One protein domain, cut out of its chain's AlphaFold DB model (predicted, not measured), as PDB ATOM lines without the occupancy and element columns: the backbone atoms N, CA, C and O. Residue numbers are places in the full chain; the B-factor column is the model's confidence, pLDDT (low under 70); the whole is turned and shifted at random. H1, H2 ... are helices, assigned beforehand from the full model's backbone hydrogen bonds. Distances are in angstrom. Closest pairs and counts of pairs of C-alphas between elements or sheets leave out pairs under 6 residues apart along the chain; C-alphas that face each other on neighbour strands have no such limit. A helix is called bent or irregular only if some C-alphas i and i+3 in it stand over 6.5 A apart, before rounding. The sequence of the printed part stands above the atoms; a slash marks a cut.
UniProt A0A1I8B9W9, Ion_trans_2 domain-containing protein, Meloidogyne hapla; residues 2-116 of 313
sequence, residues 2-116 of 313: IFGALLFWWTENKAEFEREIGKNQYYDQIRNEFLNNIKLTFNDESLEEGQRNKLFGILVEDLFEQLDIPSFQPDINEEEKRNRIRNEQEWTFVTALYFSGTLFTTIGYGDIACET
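What this domain is: This is residues 2 to 116 of the 313 residues of the protein "Ion_trans_2 domain-containing protein" of Meloidogyne hapla (UniProt A0A1I8B9W9). One long bent helix, H1, runs the length of an extended rod; H2 folds back beside its far end as a helical hairpin, and the short helices H3 and H4 cross it farther back, H4 at its first arm. The 115 printed residues hold four named helices, H1 to H4 in order, and no named strand: all helix, radius of gyration of the C-alphas 21.0 A, spans 67 by 31 by 20 A.

Where its parts are: H1, residues 2 to 43, starts at C-alpha 2 (-33.386, -36.776, -7.216). Assigned as one helix by its hydrogen bonds, it is bent: C-alphas 11 and 14 are 6.6 A apart. Its arms are H1a, residues 2 to 11, and H1b, residues 14 to 43, 43.5 A long. H2 is residues 49 to 66, 25.8 A; H3 residues 78 to 88, 15.4 A; H4 residues 93 to 104, 16.8 A, ending at C-alpha 104 (-28.775, -26.271, -3.521).

How they stand to each other: H1b, with residues 38 to 42 alone, touches H2 in the hairpin at a shallow tilt of 13 degrees, opposite ways; closest C-alphas Phe 42 and Arg 52, 7.2 A. H1b, with residues 17 to 21 alone, touches H3 at a steep 61 degrees; closest C-alphas Glu 20 and Ile 85, 7.1 A. H1a touches H4 at a steep 67 degrees; closest C-alphas Ala 5 and Leu 97, 4.4 A. H2 and H4 are apart. In H1a, H1b, H2, H3 and H4 every O i to N i+4 pair is within hydrogen-bond range.

The domain as a whole: The farthest C-alphas, Phe 3 and Glu 48, are 67.3 A apart. The printed part has no cut; the link from H2 to H3 is long. The 25 residues with pLDDT under 70 include 61 to 76.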
ATOM      1  N   ILE A   2     -33.070 -35.790  -6.156       93.31
ATOM      2  CA  ILE A   2     -33.386 -36.776  -7.216       93.31
ATOM      3  C   ILE A   2     -34.121 -36.139  -8.403       93.31
ATOM      4  O   ILE A   2     -33.761 -36.379  -9.548       93.31
ATOM      5  N   PHE A   3     -35.104 -35.275  -8.133       93.12
ATOM      6  CA  PHE A   3     -35.809 -34.541  -9.187       93.12
ATOM      7  C   PHE A   3     -34.872 -33.648 -10.018       93.12
ATOM      8  O   PHE A   3     -34.946 -33.658 -11.240       93.12
ATOM      9  N   GLY A   4     -33.962 -32.918  -9.364       92.44
ATOM     10  CA  GLY A   4     -32.964 -32.096 -10.054       92.44
ATOM     11  C   GLY A   4     -31.989 -32.946 -10.867       92.44
ATOM     12  O   GLY A   4     -31.724 -32.625 -12.016       92.44
ATOM     13  N   ALA A   5     -31.535 -34.075 -10.315       94.50
ATOM     14  CA  ALA A   5     -30.683 -35.030 -11.018       94.50
ATOM     15  C   ALA A   5     -31.348 -35.550 -12.298       94.50
ATOM     16  O   ALA A   5     -30.724 -35.543 -13.350       94.50
ATOM     17  N   LEU A   6     -32.627 -35.942 -12.230       95.31
ATOM     18  CA  LEU A   6     -33.392 -36.374 -13.402       95.31
ATOM     19  C   LEU A   6     -33.547 -35.255 -14.434       95.31
ATOM     20  O   LEU A   6     -33.414 -35.516 -15.625       95.31
ATOM     21  N   LEU A   7     -33.816 -34.028 -13.981       94.00
ATOM     22  CA  LEU A   7     -33.972 -32.870 -14.855       94.00
ATOM     23  C   LEU A   7     -32.674 -32.568 -15.612       94.00
ATOM     24  O   LEU A   7     -32.699 -32.538 -16.838       94.00
ATOM     25  N   PHE A   8     -31.550 -32.414 -14.908       94.25
ATOM     26  CA  PHE A   8     -30.266 -32.081 -15.533       94.25
ATOM     27  C   PHE A   8     -29.700 -33.229 -16.357       94.25
ATOM     28  O   PHE A   8     -29.207 -33.003 -17.458       94.25
ATOM     29  N   TRP A   9     -29.843 -34.467 -15.879       94.62
ATOM     30  CA  TRP A   9     -29.482 -35.639 -16.665       94.62
ATOM     31  C   TRP A   9     -30.287 -35.694 -17.965       94.62
ATOM     32  O   TRP A   9     -29.722 -35.926 -19.023       94.62
ATOM     33  N   TRP A  10     -31.591 -35.416 -17.932       94.00
ATOM     34  CA  TRP A  10     -32.399 -35.419 -19.148       94.00
ATOM     35  C   TRP A  10     -32.030 -34.286 -20.119       94.00
ATOM     36  O   TRP A  10     -32.018 -34.510 -21.330       94.00
ATOM     37  N   THR A  11     -31.712 -33.089 -19.616       93.25
ATOM     38  CA  THR A  11     -31.403 -31.928 -20.467       93.25
ATOM     39  C   THR A  11     -29.979 -31.932 -21.018       93.25
ATOM     40  O   THR A  11     -29.794 -31.619 -22.192       93.25
ATOM     41  N   GLU A  12     -28.974 -32.268 -20.204       94.00
ATOM     42  CA  GLU A  12     -27.560 -32.140 -20.583       94.00
ATOM     43  C   GLU A  12     -26.994 -33.408 -21.218       94.00
ATOM     44  O   GLU A  12     -26.271 -33.297 -22.201       94.00
ATOM     45  N   ASN A  13     -27.379 -34.607 -20.760       91.38
ATOM     46  CA  ASN A  13     -26.782 -35.863 -21.241       91.38
ATOM     47  C   ASN A  13     -26.900 -36.031 -22.765       91.38
ATOM     48  O   ASN A  13     -25.976 -36.493 -23.427       91.38
ATOM     49  N   LYS A  14     -28.041 -35.642 -23.351       89.19
ATOM     50  CA  LYS A  14     -28.217 -35.718 -24.808       89.19
ATOM     51  C   LYS A  14     -27.331 -34.702 -25.538       89.19
ATOM     52  O   LYS A  14     -26.752 -35.027 -26.569       89.19
ATOM     53  N   ALA A  15     -27.265 -33.477 -25.026       90.31
ATOM     54  CA  ALA A  15     -26.542 -32.391 -25.672       90.31
ATOM     55  C   ALA A  15     -25.020 -32.566 -25.557       90.31
ATOM     56  O   ALA A  15     -24.304 -32.286 -26.512       90.31
ATOM     57  N   GLU A  16     -24.537 -33.073 -24.426       90.31
ATOM     58  CA  GLU A  16     -23.142 -33.469 -24.231       90.31
ATOM     59  C   GLU A  16     -22.737 -34.557 -25.229       90.31
ATOM     60  O   GLU A  16     -21.736 -34.402 -25.921       90.31
ATOM     61  N   PHE A  17     -23.543 -35.614 -25.381       88.19
ATOM     62  CA  PHE A  17     -23.240 -36.697 -26.319       88.19
ATOM     63  C   PHE A  17     -23.056 -36.197 -27.762       88.19
ATOM     64  O   PHE A  17     -22.146 -36.629 -28.469       88.19
ATOM     65  N   GLU A  18     -23.895 -35.257 -28.204       88.38
ATOM     66  CA  GLU A  18     -23.768 -34.632 -29.526       88.38
ATOM     67  C   GLU A  18     -22.497 -33.770 -29.641       88.38
ATOM     68  O   GLU A  18     -21.802 -33.838 -30.658       88.38
ATOM     69  N   ARG A  19     -22.152 -33.003 -28.597       88.19
ATOM     70  CA  ARG A  19     -20.912 -32.208 -28.553       88.19
ATOM     71  C   ARG A  19     -19.676 -33.098 -28.610       88.19
ATOM     72  O   ARG A  19     -18.749 -32.794 -29.357       88.19
ATOM     73  N   GLU A  20     -19.681 -34.206 -27.882       85.69
ATOM     74  CA  GLU A  20     -18.529 -35.097 -27.780       85.69
ATOM     75  C   GLU A  20     -18.273 -35.868 -29.078       85.69
ATOM     76  O   GLU A  20     -17.128 -36.045 -29.497       85.69
ATOM     77  N   ILE A  21     -19.333 -36.243 -29.802       84.81
ATOM     78  CA  ILE A  21     -19.196 -36.753 -31.173       84.81
ATOM     79  C   ILE A  21     -18.585 -35.684 -32.086       84.81
ATOM     80  O   ILE A  21     -17.676 -35.995 -32.858       84.81
ATOM     81  N   GLY A  22     -19.060 -34.438 -31.999       86.19
ATOM     82  CA  GLY A  22     -18.561 -33.331 -32.816       86.19
ATOM     83  C   GLY A  22     -17.077 -33.034 -32.579       86.19
ATOM     84  O   GLY A  22     -16.316 -32.922 -33.540       86.19
ATOM     85  N   LYS A  23     -16.646 -32.983 -31.314       84.81
ATOM     86  CA  LYS A  23     -15.233 -32.819 -30.936       84.81
ATOM     87  C   LYS A  23     -14.378 -33.960 -31.476       84.81
ATOM     88  O   LYS A  23     -13.380 -33.710 -32.143       84.81
ATOM     89  N   ASN A  24     -14.798 -35.207 -31.259       82.50
ATOM     90  CA  ASN A  24     -14.063 -36.372 -31.749       82.50
ATOM     91  C   ASN A  24     -13.910 -36.362 -33.276       82.50
ATOM     92  O   ASN A  24     -12.831 -36.650 -33.790       82.50
ATOM     93  N   GLN A  25     -14.957 -35.976 -34.011       83.94
ATOM     94  CA  GLN A  25     -14.877 -35.812 -35.466       83.94
ATOM     95  C   GLN A  25     -13.914 -34.692 -35.878       83.94
ATOM     96  O   GLN A  25     -13.165 -34.858 -36.838       83.94
ATOM     97  N   TYR A  26     -13.918 -33.571 -35.160       84.06
ATOM     98  CA  TYR A  26     -13.005 -32.456 -35.399       84.06
ATOM     99  C   TYR A  26     -11.538 -32.849 -35.155       84.06
ATOM    100  O   TYR A  26     -10.685 -32.606 -36.008       84.06
ATOM    101  N   TYR A  27     -11.243 -33.545 -34.054       79.25
ATOM    102  CA  TYR A  27      -9.901 -34.070 -33.781       79.25
ATOM    103  C   TYR A  27      -9.458 -35.102 -34.824       79.25
ATOM    104  O   TYR A  27      -8.313 -35.072 -35.278       79.25
ATOM    105  N   ASP A  28     -10.371 -35.976 -35.264       79.69
ATOM    106  CA  ASP A  28     -10.102 -36.922 -36.351       79.69
ATOM    107  C   ASP A  28      -9.737 -36.188 -37.657       79.69
ATOM    108  O   ASP A  28      -8.837 -36.633 -38.374       79.69
ATOM    109  N   GLN A  29     -10.390 -35.061 -37.965       84.62
ATOM    110  CA  GLN A  29     -10.085 -34.243 -39.145       84.62
ATOM    111  C   GLN A  29      -8.690 -33.619 -39.067       84.62
ATOM    112  O   GLN A  29      -7.896 -33.847 -39.980       84.62
ATOM    113  N   ILE A  30      -8.368 -32.918 -37.973       81.62
ATOM    114  CA  ILE A  30      -7.049 -32.291 -37.772       81.62
ATOM    115  C   ILE A  30      -5.940 -33.335 -37.870       81.62
ATOM    116  O   ILE A  30      -4.959 -33.154 -38.591       81.62
ATOM    117  N   ARG A  31      -6.110 -34.472 -37.190       76.62
ATOM    118  CA  ARG A  31      -5.124 -35.552 -37.232       76.62
ATOM    119  C   ARG A  31      -4.940 -36.091 -38.647       76.62
ATOM    120  O   ARG A  31      -3.814 -36.350 -39.058       76.62
ATOM    121  N   ASN A  32      -6.021 -36.306 -39.395       79.69
ATOM    122  CA  ASN A  32      -5.928 -36.838 -40.754       79.69
ATOM    123  C   ASN A  32      -5.263 -35.845 -41.713       79.69
ATOM    124  O   ASN A  32      -4.486 -36.263 -42.571       79.69
ATOM    125  N   GLU A  33      -5.532 -34.549 -41.556       81.94
ATOM    126  CA  GLU A  33      -4.843 -33.485 -42.285       81.94
ATOM    127  C   GLU A  33      -3.343 -33.498 -41.977       81.94
ATOM    128  O   GLU A  33      -2.520 -33.585 -42.888       81.94
ATOM    129  N   PHE A  34      -2.987 -33.562 -40.696       76.94
ATOM    130  CA  PHE A  34      -1.606 -33.663 -40.243       76.94
ATOM    131  C   PHE A  34      -0.888 -34.916 -40.782       76.94
ATOM    132  O   PHE A  34       0.200 -34.828 -41.354       76.94
ATOM    133  N   LEU A  35      -1.513 -36.095 -40.688       76.00
ATOM    134  CA  LEU A  35      -0.954 -37.343 -41.217       76.00
ATOM    135  C   LEU A  35      -0.786 -37.301 -42.739       76.00
ATOM    136  O   LEU A  35       0.177 -37.863 -43.263       76.00
ATOM    137  N   ASN A  36      -1.704 -36.657 -43.462       80.94
ATOM    138  CA  ASN A  36      -1.573 -36.466 -44.902       80.94
ATOM    139  C   ASN A  36      -0.422 -35.511 -45.235       80.94
ATOM    140  O   ASN A  36       0.359 -35.820 -46.134       80.94
ATOM    141  N   ASN A  37      -0.250 -34.428 -44.473       81.38
ATOM    142  CA  ASN A  37       0.876 -33.504 -44.630       81.38
ATOM    143  C   ASN A  37       2.224 -34.211 -44.406       81.38
ATOM    144  O   ASN A  37       3.153 -34.037 -45.202       81.38
ATOM    145  N   ILE A  38       2.321 -35.090 -43.401       75.38
ATOM    146  CA  ILE A  38       3.509 -35.937 -43.190       75.38
ATOM    147  C   ILE A  38       3.729 -36.888 -44.366       75.38
ATOM    148  O   ILE A  38       4.845 -36.982 -44.876       75.38
ATOM    149  N   LYS A  39       2.685 -37.600 -44.813       77.44
ATOM    150  CA  LYS A  39       2.797 -38.550 -45.931       77.44
ATOM    151  C   LYS A  39       3.285 -37.863 -47.202       77.44
ATOM    152  O   LYS A  39       4.159 -38.404 -47.868       77.44
ATOM    153  N   LEU A  40       2.747 -36.685 -47.519       80.50
ATOM    154  CA  LEU A  40       3.168 -35.895 -48.676       80.50
ATOM    155  C   LEU A  40       4.637 -35.482 -48.558       80.50
ATOM    156  O   LEU A  40       5.390 -35.656 -49.506       80.50
ATOM    157  N   THR A  41       5.058 -35.032 -47.375       71.62
ATOM    158  CA  THR A  41       6.452 -34.639 -47.112       71.62
ATOM    159  C   THR A  41       7.426 -35.817 -47.214       71.62
ATOM    160  O   THR A  41       8.545 -35.662 -47.697       71.62
ATOM    161  N   PHE A  42       7.025 -37.010 -46.765       72.38
ATOM    162  CA  PHE A  42       7.864 -38.209 -46.826       72.38
ATOM    163  C   PHE A  42       7.970 -38.785 -48.243       72.38
ATOM    164  O   PHE A  42       9.015 -39.312 -48.615       72.38
ATOM    165  N   ASN A  43       6.888 -38.701 -49.020       74.81
ATOM    166  CA  ASN A  43       6.786 -39.319 -50.341       74.81
ATOM    167  C   ASN A  43       7.257 -38.401 -51.486       74.81
ATOM    168  O   ASN A  43       7.204 -38.802 -52.649       74.81
ATOM    169  N   ASP A  44       7.688 -37.177 -51.178       75.31
ATOM    170  CA  ASP A  44       8.257 -36.249 -52.150       75.31
ATOM    171  C   ASP A  44       9.729 -36.606 -52.442       75.31
ATOM    172  O   ASP A  44      10.641 -36.285 -51.675       75.31
ATOM    173  N   GLU A  45       9.964 -37.295 -53.565       68.88
ATOM    174  CA  GLU A  45      11.306 -37.680 -54.037       68.88
ATOM    175  C   GLU A  45      12.182 -36.482 -54.451       68.88
ATOM    176  O   GLU A  45      13.379 -36.656 -54.690       68.88
ATOM    177  N   SER A  46      11.628 -35.267 -54.540       67.44
ATOM    178  CA  SER A  46      12.369 -34.075 -54.975       67.44
ATOM    179  C   SER A  46      13.208 -33.405 -53.875       67.44
ATOM    180  O   SER A  46      14.045 -32.552 -54.180       67.44
ATOM    181  N   LEU A  47      13.027 -33.793 -52.606       66.31
ATOM    182  CA  LEU A  47      13.719 -33.209 -51.450       66.31
ATOM    183  C   LEU A  47      15.039 -33.928 -51.122       66.31
ATOM    184  O   LEU A  47      15.075 -35.147 -50.935       66.31
ATOM    185  N   GLU A  48      16.121 -33.157 -50.946       69.94
ATOM    186  CA  GLU A  48      17.387 -33.661 -50.395       69.94
ATOM    187  C   GLU A  48      17.174 -34.246 -48.987       69.94
ATOM    188  O   GLU A  48      16.504 -33.664 -48.129       69.94
ATOM    189  N   GLU A  49      17.804 -35.389 -48.719       70.38
ATOM    190  CA  GLU A  49      17.631 -36.181 -47.493       70.38
ATOM    191  C   GLU A  49      17.867 -35.379 -46.197       70.38
ATOM    192  O   GLU A  49      17.167 -35.570 -45.201       70.38
ATOM    193  N   GLY A  50      18.778 -34.399 -46.225       68.19
ATOM    194  CA  GLY A  50      19.032 -33.496 -45.098       68.19
ATOM    195  C   GLY A  50      17.897 -32.504 -44.808       68.19
ATOM    196  O   GLY A  50      17.642 -32.187 -43.646       68.19
ATOM    197  N   GLN A  51      17.180 -32.033 -45.832       68.06
ATOM    198  CA  GLN A  51      16.028 -31.137 -45.666       68.06
ATOM    199  C   GLN A  51      14.798 -31.906 -45.187       68.06
ATOM    200  O   GLN A  51      14.089 -31.436 -44.300       68.06
ATOM    201  N   ARG A  52      14.608 -33.121 -45.708       69.31
ATOM    202  CA  ARG A  52      13.528 -34.030 -45.319       69.31
ATOM    203  C   ARG A  52      13.597 -34.382 -43.829       69.31
ATOM    204  O   ARG A  52      12.596 -34.278 -43.131       69.31
ATOM    205  N   ASN A  53      14.793 -34.671 -43.313       70.44
ATOM    206  CA  ASN A  53      15.004 -34.956 -41.888       70.44
ATOM    207  C   ASN A  53      14.796 -33.724 -40.991       70.44
ATOM    208  O   ASN A  53      14.285 -33.847 -39.881       70.44
ATOM    209  N   LYS A  54      15.161 -32.527 -41.469       73.19
ATOM    210  CA  LYS A  54      14.978 -31.275 -40.720       73.19
ATOM    211  C   LYS A  54      13.505 -30.859 -40.651       73.19
ATOM    212  O   LYS A  54      13.036 -30.459 -39.592       73.19
ATOM    213  N   LEU A  55      12.781 -30.989 -41.763       70.69
ATOM    214  CA  LEU A  55      11.346 -30.718 -41.848       70.69
ATOM    215  C   LEU A  55      10.529 -31.749 -41.057       70.69
ATOM    216  O   LEU A  55       9.574 -31.383 -40.382       70.69
ATOM    217  N   PHE A  56      10.951 -33.015 -41.071       72.44
ATOM    218  CA  PHE A  56      10.380 -34.060 -40.224       72.44
ATOM    219  C   PHE A  56      10.566 -33.754 -38.734       72.44
ATOM    220  O   PHE A  56       9.614 -33.885 -37.977       72.44
ATOM    221  N   GLY A  57      11.752 -33.292 -38.322       68.88
ATOM    222  CA  GLY A  57      11.993 -32.858 -36.943       68.88
ATOM    223  C   GLY A  57      11.023 -31.761 -36.502       68.88
ATOM    224  O   GLY A  57      10.407 -31.890 -35.456       68.88
ATOM    225  N   ILE A  58      10.807 -30.745 -37.343       73.31
ATOM    226  CA  ILE A  58       9.859 -29.653 -37.064       73.31
ATOM    227  C   ILE A  58       8.415 -30.173 -36.960       73.31
ATOM    228  O   ILE A  58       7.702 -29.801 -36.038       73.31
ATOM    229  N   LEU A  59       7.992 -31.058 -37.867       69.50
ATOM    230  CA  LEU A  59       6.650 -31.657 -37.847       69.50
ATOM    231  C   LEU A  59       6.415 -32.561 -36.633       69.50
ATOM    232  O   LEU A  59       5.304 -32.609 -36.121       69.50
ATOM    233  N   VAL A  60       7.435 -33.298 -36.188       71.25
ATOM    234  CA  VAL A  60       7.358 -34.148 -34.992       71.25
ATOM    235  C   VAL A  60       7.343 -33.310 -33.715       71.25
ATOM    236  O   VAL A  60       6.643 -33.678 -32.778       71.25
ATOM    237  N   GLU A  61       8.061 -32.187 -33.684       65.69
ATOM    238  CA  GLU A  61       7.998 -31.227 -32.576       65.69
ATOM    239  C   GLU A  61       6.582 -30.630 -32.459       65.69
ATOM    240  O   GLU A  61       5.993 -30.652 -31.384       65.69
ATOM    241  N   ASP A  62       5.982 -30.226 -33.587       66.38
ATOM    242  CA  ASP A  62       4.602 -29.709 -33.655       66.38
ATOM    243  C   ASP A  62       3.565 -30.783 -33.240       66.38
ATOM    244  O   ASP A  62       2.531 -30.489 -32.640       66.38
ATOM    245  N   LEU A  63       3.881 -32.063 -33.485       66.81
ATOM    246  CA  LEU A  63       3.123 -33.229 -33.009       66.81
ATOM    247  C   LEU A  63       3.234 -33.402 -31.487       66.81
ATOM    248  O   LEU A  63       2.270 -33.795 -30.846       66.81
ATOM    249  N   PHE A  64       4.395 -33.142 -30.894       63.09
ATOM    250  CA  PHE A  64       4.575 -33.274 -29.447       63.09
ATOM    251  C   PHE A  64       3.938 -32.118 -28.674       63.09
ATOM    252  O   PHE A  64       3.499 -32.317 -27.544       63.09
ATOM    253  N   GLU A  65       3.863 -30.932 -29.279       60.16
ATOM    254  CA  GLU A  65       3.367 -29.722 -28.620       60.16
ATOM    255  C   GLU A  65       1.836 -29.568 -28.704       60.16
ATOM    256  O   GLU A  65       1.224 -29.025 -27.787       60.16
ATOM    257  N   GLN A  66       1.183 -30.094 -29.749       58.47
ATOM    258  CA  GLN A  66      -0.277 -29.958 -29.926       58.47
ATOM    259  C   GLN A  66      -1.107 -31.141 -29.415       58.47
ATOM    260  O   GLN A  66      -2.334 -31.051 -29.332       58.47
ATOM    261  N   LEU A  67      -0.480 -32.278 -29.135       57.75
ATOM    262  CA  LEU A  67      -1.169 -33.561 -29.130       57.75
ATOM    263  C   LEU A  67      -0.805 -34.334 -27.856       57.75
ATOM    264  O   LEU A  67       0.047 -35.219 -27.838       57.75
ATOM    265  N   ASP A  68      -1.525 -34.024 -26.782       55.25
ATOM    266  CA  ASP A  68      -1.696 -34.894 -25.615       55.25
ATOM    267  C   ASP A  68      -2.556 -36.105 -26.049       55.25
ATOM    268  O   ASP A  68      -3.750 -36.177 -25.771       55.25
ATOM    269  N   ILE A  69      -2.015 -36.982 -26.915       56.78
ATOM    270  CA  ILE A  69      -2.818 -37.971 -27.660       56.78
ATOM    271  C   ILE A  69      -3.280 -39.106 -26.734       56.78
ATOM    272  O   ILE A  69      -2.450 -39.938 -26.346       56.78
ATOM    273  N   PRO A  70      -4.594 -39.276 -26.480       51.75
ATOM    274  CA  PRO A  70      -5.109 -40.554 -26.016       51.75
ATOM    275  C   PRO A  70      -4.885 -41.590 -27.121       51.75
ATOM    276  O   PRO A  70      -5.308 -41.409 -28.262       51.75
ATOM    277  N   SER A  71      -4.181 -42.671 -26.789       49.25
ATOM    278  CA  SER A  71      -3.787 -43.757 -27.691       49.25
ATOM    279  C   SER A  71      -4.890 -44.148 -28.687       49.25
ATOM    280  O   SER A  71      -5.851 -44.845 -28.365       49.25
ATOM    281  N   PHE A  72      -4.740 -43.702 -29.938       57.97
ATOM    282  CA  PHE A  72      -5.680 -44.030 -31.001       57.97
ATOM    283  C   PHE A  72      -5.465 -45.468 -31.472       57.97
ATOM    284  O   PHE A  72      -4.404 -45.816 -31.992       57.97
ATOM    285  N   GLN A  73      -6.503 -46.291 -31.329       56.47
ATOM    286  CA  GLN A  73      -6.588 -47.610 -31.943       56.47
ATOM    287  C   GLN A  73      -7.335 -47.455 -33.287       56.47
ATOM    288  O   GLN A  73      -8.539 -47.207 -33.271       56.47
ATOM    289  N   PRO A  74      -6.667 -47.571 -34.448       56.91
ATOM    290  CA  PRO A  74      -7.265 -47.250 -35.750       56.91
ATOM    291  C   PRO A  74      -8.374 -48.202 -36.229       56.91
ATOM    292  O   PRO A  74      -9.073 -47.865 -37.177       56.91
ATOM    293  N   ASP A  75      -8.570 -49.344 -35.563       57.97
ATOM    294  CA  ASP A  75      -9.478 -50.424 -35.993       57.97
ATOM    295  C   ASP A  75     -10.616 -50.715 -34.995       57.97
ATOM    296  O   ASP A  75     -11.143 -51.827 -34.940       57.97
ATOM    297  N   ILE A  76     -11.016 -49.741 -34.169       67.31
ATOM    298  CA  ILE A  76     -12.223 -49.915 -33.346       67.31
ATOM    299  C   ILE A  76     -13.482 -49.737 -34.199       67.31
ATOM    300  O   ILE A  76     -13.684 -48.733 -34.878       67.31
ATOM    301  N   ASN A  77     -14.356 -50.734 -34.133       77.19
ATOM    302  CA  ASN A  77     -15.727 -50.693 -34.624       77.19
ATOM    303  C   ASN A  77     -16.473 -49.444 -34.106       77.19
ATOM    304  O   ASN A  77     -16.352 -49.060 -32.944       77.19
ATOM    305  N   GLU A  78     -17.317 -48.847 -34.956       78.69
ATOM    306  CA  GLU A  78     -18.133 -47.655 -34.636       78.69
ATOM    307  C   GLU A  78     -18.985 -47.816 -33.365       78.69
ATOM    308  O   GLU A  78     -19.303 -46.854 -32.664       78.69
ATOM    309  N   GLU A  79     -19.365 -49.054 -33.050       81.00
ATOM    310  CA  GLU A  79     -20.072 -49.387 -31.818       81.00
ATOM    311  C   GLU A  79     -19.188 -49.231 -30.574       81.00
ATOM    312  O   GLU A  79     -19.630 -48.675 -29.569       81.00
ATOM    313  N   GLU A  80     -17.924 -49.647 -30.640       80.88
ATOM    314  CA  GLU A  80     -16.988 -49.503 -29.529       80.88
ATOM    315  C   GLU A  80     -16.517 -48.061 -29.363       80.88
ATOM    316  O   GLU A  80     -16.394 -47.595 -28.232       80.88
ATOM    317  N   LYS A  81     -16.383 -47.312 -30.466       76.81
ATOM    318  CA  LYS A  81     -16.181 -45.856 -30.423       76.81
ATOM    319  C   LYS A  81     -17.322 -45.166 -29.668       76.81
ATOM    320  O   LYS A  81     -17.070 -44.414 -28.732       76.81
ATOM    321  N   ARG A  82     -18.583 -45.491 -29.987       77.12
ATOM    322  CA  ARG A  82     -19.747 -44.977 -29.237       77.12
ATOM    323  C   ARG A  82     -19.745 -45.390 -27.767       77.12
ATOM    324  O   ARG A  82     -20.139 -44.595 -26.919       77.12
ATOM    325  N   ASN A  83     -19.330 -46.616 -27.455       82.19
ATOM    326  CA  ASN A  83     -19.257 -47.078 -26.069       82.19
ATOM    327  C   ASN A  83     -18.177 -46.340 -25.265       82.19
ATOM    328  O   ASN A  83     -18.422 -46.043 -24.101       82.19
ATOM    329  N   ARG A  84     -17.029 -46.008 -25.869       79.94
ATOM    330  CA  ARG A  84     -15.991 -45.184 -25.225       79.94
ATOM    331  C   ARG A  84     -16.488 -43.777 -24.946       79.94
ATOM    332  O   ARG A  84     -16.447 -43.369 -23.795       79.94
ATOM    333  N   ILE A  85     -17.095 -43.130 -25.943       79.38
ATOM    334  CA  ILE A  85     -17.720 -41.809 -25.773       79.38
ATOM    335  C   ILE A  85     -18.724 -41.848 -24.617       79.38
ATOM    336  O   ILE A  85     -18.687 -40.990 -23.749       79.38
ATOM    337  N   ARG A  86     -19.576 -42.882 -24.543       77.00
ATOM    338  CA  ARG A  86     -20.528 -43.049 -23.430       77.00
ATOM    339  C   ARG A  86     -19.843 -43.226 -22.068       77.00
ATOM    340  O   ARG A  86     -20.394 -42.801 -21.060       77.00
ATOM    341  N   ASN A  87     -18.692 -43.891 -22.020       79.12
ATOM    342  CA  ASN A  87     -17.943 -44.101 -20.780       79.12
ATOM    343  C   ASN A  87     -17.189 -42.843 -20.327       79.12
ATOM    344  O   ASN A  87     -16.925 -42.706 -19.137       79.12
ATOM    345  N   GLU A  88     -16.857 -41.955 -21.262       79.38
ATOM    346  CA  GLU A  88     -16.183 -40.674 -21.021       79.38
ATOM    347  C   GLU A  88     -17.169 -39.524 -20.759       79.38
ATOM    348  O   GLU A  88     -16.739 -38.419 -20.446       79.38
ATOM    349  N   GLN A  89     -18.483 -39.769 -20.834       82.50
ATOM    350  CA  GLN A  89     -19.493 -38.758 -20.512       82.50
ATOM    351  C   GLN A  89     -19.400 -38.303 -19.055       82.50
ATOM    352  O   GLN A  89     -19.500 -39.105 -18.119       82.50
ATOM    353  N   GLU A  90     -19.321 -36.993 -18.862       86.19
ATOM    354  CA  GLU A  90     -19.318 -36.350 -17.556       86.19
ATOM    355  C   GLU A  90     -20.737 -36.319 -16.970       86.19
ATOM    356  O   GLU A  90     -20.910 -36.470 -15.756       86.19
ATOM    357  N   TRP A  91     -21.783 -36.220 -17.803       90.88
ATOM    358  CA  TRP A  91     -23.192 -36.181 -17.374       90.88
ATOM    359  C   TRP A  91     -23.844 -37.561 -17.182       90.88
ATOM    360  O   TRP A  91     -24.868 -37.911 -17.774       90.88
ATOM    361  N   THR A  92     -23.323 -38.336 -16.237       92.00
ATOM    362  CA  THR A  92     -24.024 -39.505 -15.681       92.00
ATOM    363  C   THR A  92     -25.128 -39.112 -14.685       92.00
ATOM    364  O   THR A  92     -25.187 -37.996 -14.172       92.00
ATOM    365  N   PHE A  93     -26.015 -40.047 -14.328       92.38
ATOM    366  CA  PHE A  93     -27.032 -39.786 -13.296       92.38
ATOM    367  C   PHE A  93     -26.417 -39.450 -11.924       92.38
ATOM    368  O   PHE A  93     -26.949 -38.620 -11.186       92.38
ATOM    369  N   VAL A  94     -25.297 -40.091 -11.572       93.06
ATOM    370  CA  VAL A  94     -24.614 -39.876 -10.287       93.06
ATOM    371  C   VAL A  94     -23.983 -38.489 -10.244       93.06
ATOM    372  O   VAL A  94     -24.154 -37.775  -9.258       93.06
ATOM    373  N   THR A  95     -23.317 -38.079 -11.321       92.75
ATOM    374  CA  THR A  95     -22.734 -36.739 -11.434       92.75
ATOM    375  C   THR A  95     -23.813 -35.663 -11.524       92.75
ATOM    376  O   THR A  95     -23.689 -34.639 -10.863       92.75
ATOM    377  N   ALA A  96     -24.945 -35.918 -12.189       94.19
ATOM    378  CA  ALA A  96     -26.106 -35.027 -12.155       94.19
ATOM    379  C   ALA A  96     -26.715 -34.894 -10.745       94.19
ATOM    380  O   ALA A  96     -27.197 -33.825 -10.360       94.19
ATOM    381  N   LEU A  97     -26.693 -35.964  -9.942       94.38
ATOM    382  CA  LEU A  97     -27.126 -35.932  -8.544       94.38
ATOM    383  C   LEU A  97     -26.146 -35.162  -7.658       94.38
ATOM    384  O   LEU A  97     -26.590 -34.401  -6.795       94.38
ATOM    385  N   TYR A  98     -24.847 -35.322  -7.896       94.12
ATOM    386  CA  TYR A  98     -23.796 -34.526  -7.271       94.12
ATOM    387  C   TYR A  98     -23.932 -33.040  -7.627       94.12
ATOM    388  O   TYR A  98     -24.039 -32.228  -6.712       94.12
ATOM    389  N   PHE A  99     -24.073 -32.697  -8.911       94.25
ATOM    390  CA  PHE A  99     -24.326 -31.336  -9.395       94.25
ATOM    391  C   PHE A  99     -25.585 -30.739  -8.760       94.25
ATOM    392  O   PHE A  99     -25.570 -29.647  -8.201       94.25
ATOM    393  N   SER A 100     -26.688 -31.493  -8.757       94.31
ATOM    394  CA  SER A 100     -27.916 -31.070  -8.085       94.31
ATOM    395  C   SER A 100     -27.685 -30.824  -6.592       94.31
ATOM    396  O   SER A 100     -28.231 -29.865  -6.055       94.31
ATOM    397  N   GLY A 101     -26.881 -31.673  -5.942       92.62
ATOM    398  CA  GLY A 101     -26.373 -31.546  -4.575       92.62
ATOM    399  C   GLY A 101     -25.686 -30.220  -4.308       92.62
ATOM    400  O   GLY A 101     -26.174 -29.414  -3.519       92.62
ATOM    401  N   THR A 102     -24.565 -30.012  -4.989       92.81
ATOM    402  CA  THR A 102     -23.688 -28.847  -4.832       92.81
ATOM    403  C   THR A 102     -24.400 -27.536  -5.156       92.81
ATOM    404  O   THR A 102     -24.064 -26.502  -4.573       92.81
ATOM    405  N   LEU A 103     -25.418 -27.585  -6.022       92.81
ATOM    406  CA  LEU A 103     -26.226 -26.440  -6.419       92.81
ATOM    407  C   LEU A 103     -27.125 -25.911  -5.290       92.81
ATOM    408  O   LEU A 103     -27.075 -24.722  -4.982       92.81
ATOM    409  N   PHE A 104     -27.928 -26.759  -4.628       90.69
ATOM    410  CA  PHE A 104     -28.775 -26.271  -3.521       90.69
ATOM    411  C   PHE A 104     -28.014 -26.127  -2.197       90.69
ATOM    412  O   PHE A 104     -28.461 -25.372  -1.337       90.69
ATOM    413  N   THR A 105     -26.886 -26.826  -2.008       89.81
ATOM    414  CA  THR A 105     -25.997 -26.598  -0.852       89.81
ATOM    415  C   THR A 105     -25.126 -25.358  -1.014       89.81
ATOM    416  O   THR A 105     -24.376 -25.024  -0.099       89.81
ATOM    417  N   THR A 106     -25.226 -24.667  -2.156       92.25
ATOM    418  CA  THR A 106     -24.440 -23.474  -2.494       92.25
ATOM    419  C   THR A 106     -22.927 -23.695  -2.417       92.25
ATOM    420  O   THR A 106     -22.185 -22.742  -2.217       92.25
ATOM    421  N   ILE A 107     -22.465 -24.945  -2.559       93.88
ATOM    422  CA  ILE A 107     -21.031 -25.254  -2.633       93.88
ATOM    423  C   ILE A 107     -20.509 -24.847  -4.010       93.88
ATOM    424  O   ILE A 107     -19.528 -24.121  -4.094       93.88
ATOM    425  N   GLY A 108     -21.195 -25.302  -5.067       89.38
ATOM    426  CA  GLY A 108     -20.956 -24.882  -6.450       89.38
ATOM    427  C   GLY A 108     -19.492 -24.912  -6.900       89.38
ATOM    428  O   GLY A 108     -18.971 -23.868  -7.270       89.38
ATOM    429  N   TYR A 109     -18.844 -26.084  -6.899       89.19
ATOM    430  CA  TYR A 109     -17.439 -26.219  -7.322       89.19
ATOM    431  C   TYR A 109     -17.173 -25.744  -8.757       89.19
ATOM    432  O   TYR A 109     -16.088 -25.245  -9.033       89.19
ATOM    433  N   GLY A 110     -18.157 -25.879  -9.653       87.38
ATOM    434  CA  GLY A 110     -18.028 -25.468 -11.054       87.38
ATOM    435  C   GLY A 110     -17.203 -26.429 -11.913       87.38
ATOM    436  O   GLY A 110     -16.880 -26.090 -13.043       87.38
ATOM    437  N   ASP A 111     -16.895 -27.615 -11.389       89.38
ATOM    438  CA  ASP A 111     -16.284 -28.738 -12.105       89.38
ATOM    439  C   ASP A 111     -17.203 -29.291 -13.201       89.38
ATOM    440  O   ASP A 111     -16.739 -29.662 -14.270       89.38
ATOM    441  N   ILE A 112     -18.513 -29.302 -12.946       90.00
ATOM    442  CA  ILE A 112     -19.546 -29.703 -13.904       90.00
ATOM    443  C   ILE A 112     -20.557 -28.560 -14.018       90.00
ATOM    444  O   ILE A 112     -21.097 -28.098 -13.008       90.00
ATOM    445  N   ALA A 113     -20.838 -28.104 -15.240       91.00
ATOM    446  CA  ALA A 113     -21.744 -26.986 -15.497       91.00
ATOM    447  C   ALA A 113     -22.676 -27.255 -16.685       91.00
ATOM    448  O   ALA A 113     -22.315 -27.916 -17.655       91.00
ATOM    449  N   CYS A 114     -23.906 -26.742 -16.604       92.44
ATOM    450  CA  CYS A 114     -24.856 -26.835 -17.707       92.44
ATOM    451  C   CYS A 114     -24.440 -25.899 -18.849       92.44
ATOM    452  O   CYS A 114     -24.430 -24.674 -18.691       92.44
ATOM    453  N   GLU A 115     -24.164 -26.468 -20.016       90.75
ATOM    454  CA  GLU A 115     -23.842 -25.699 -21.219       90.75
ATOM    455  C   GLU A 115     -25.088 -25.391 -22.055       90.75
ATOM    456  O   GLU A 115     -25.088 -24.441 -22.837       90.75
ATOM    457  N   THR A 116     -26.181 -26.155 -21.909       93.75
ATOM    458  CA  THR A 116     -27.412 -25.845 -22.645       93.75
ATOM    459  C   THR A 116     -28.134 -24.643 -22.047       93.75
ATOM    460  O   THR A 116     -28.285 -24.512 -20.833       93.75
TER     461      THR A 116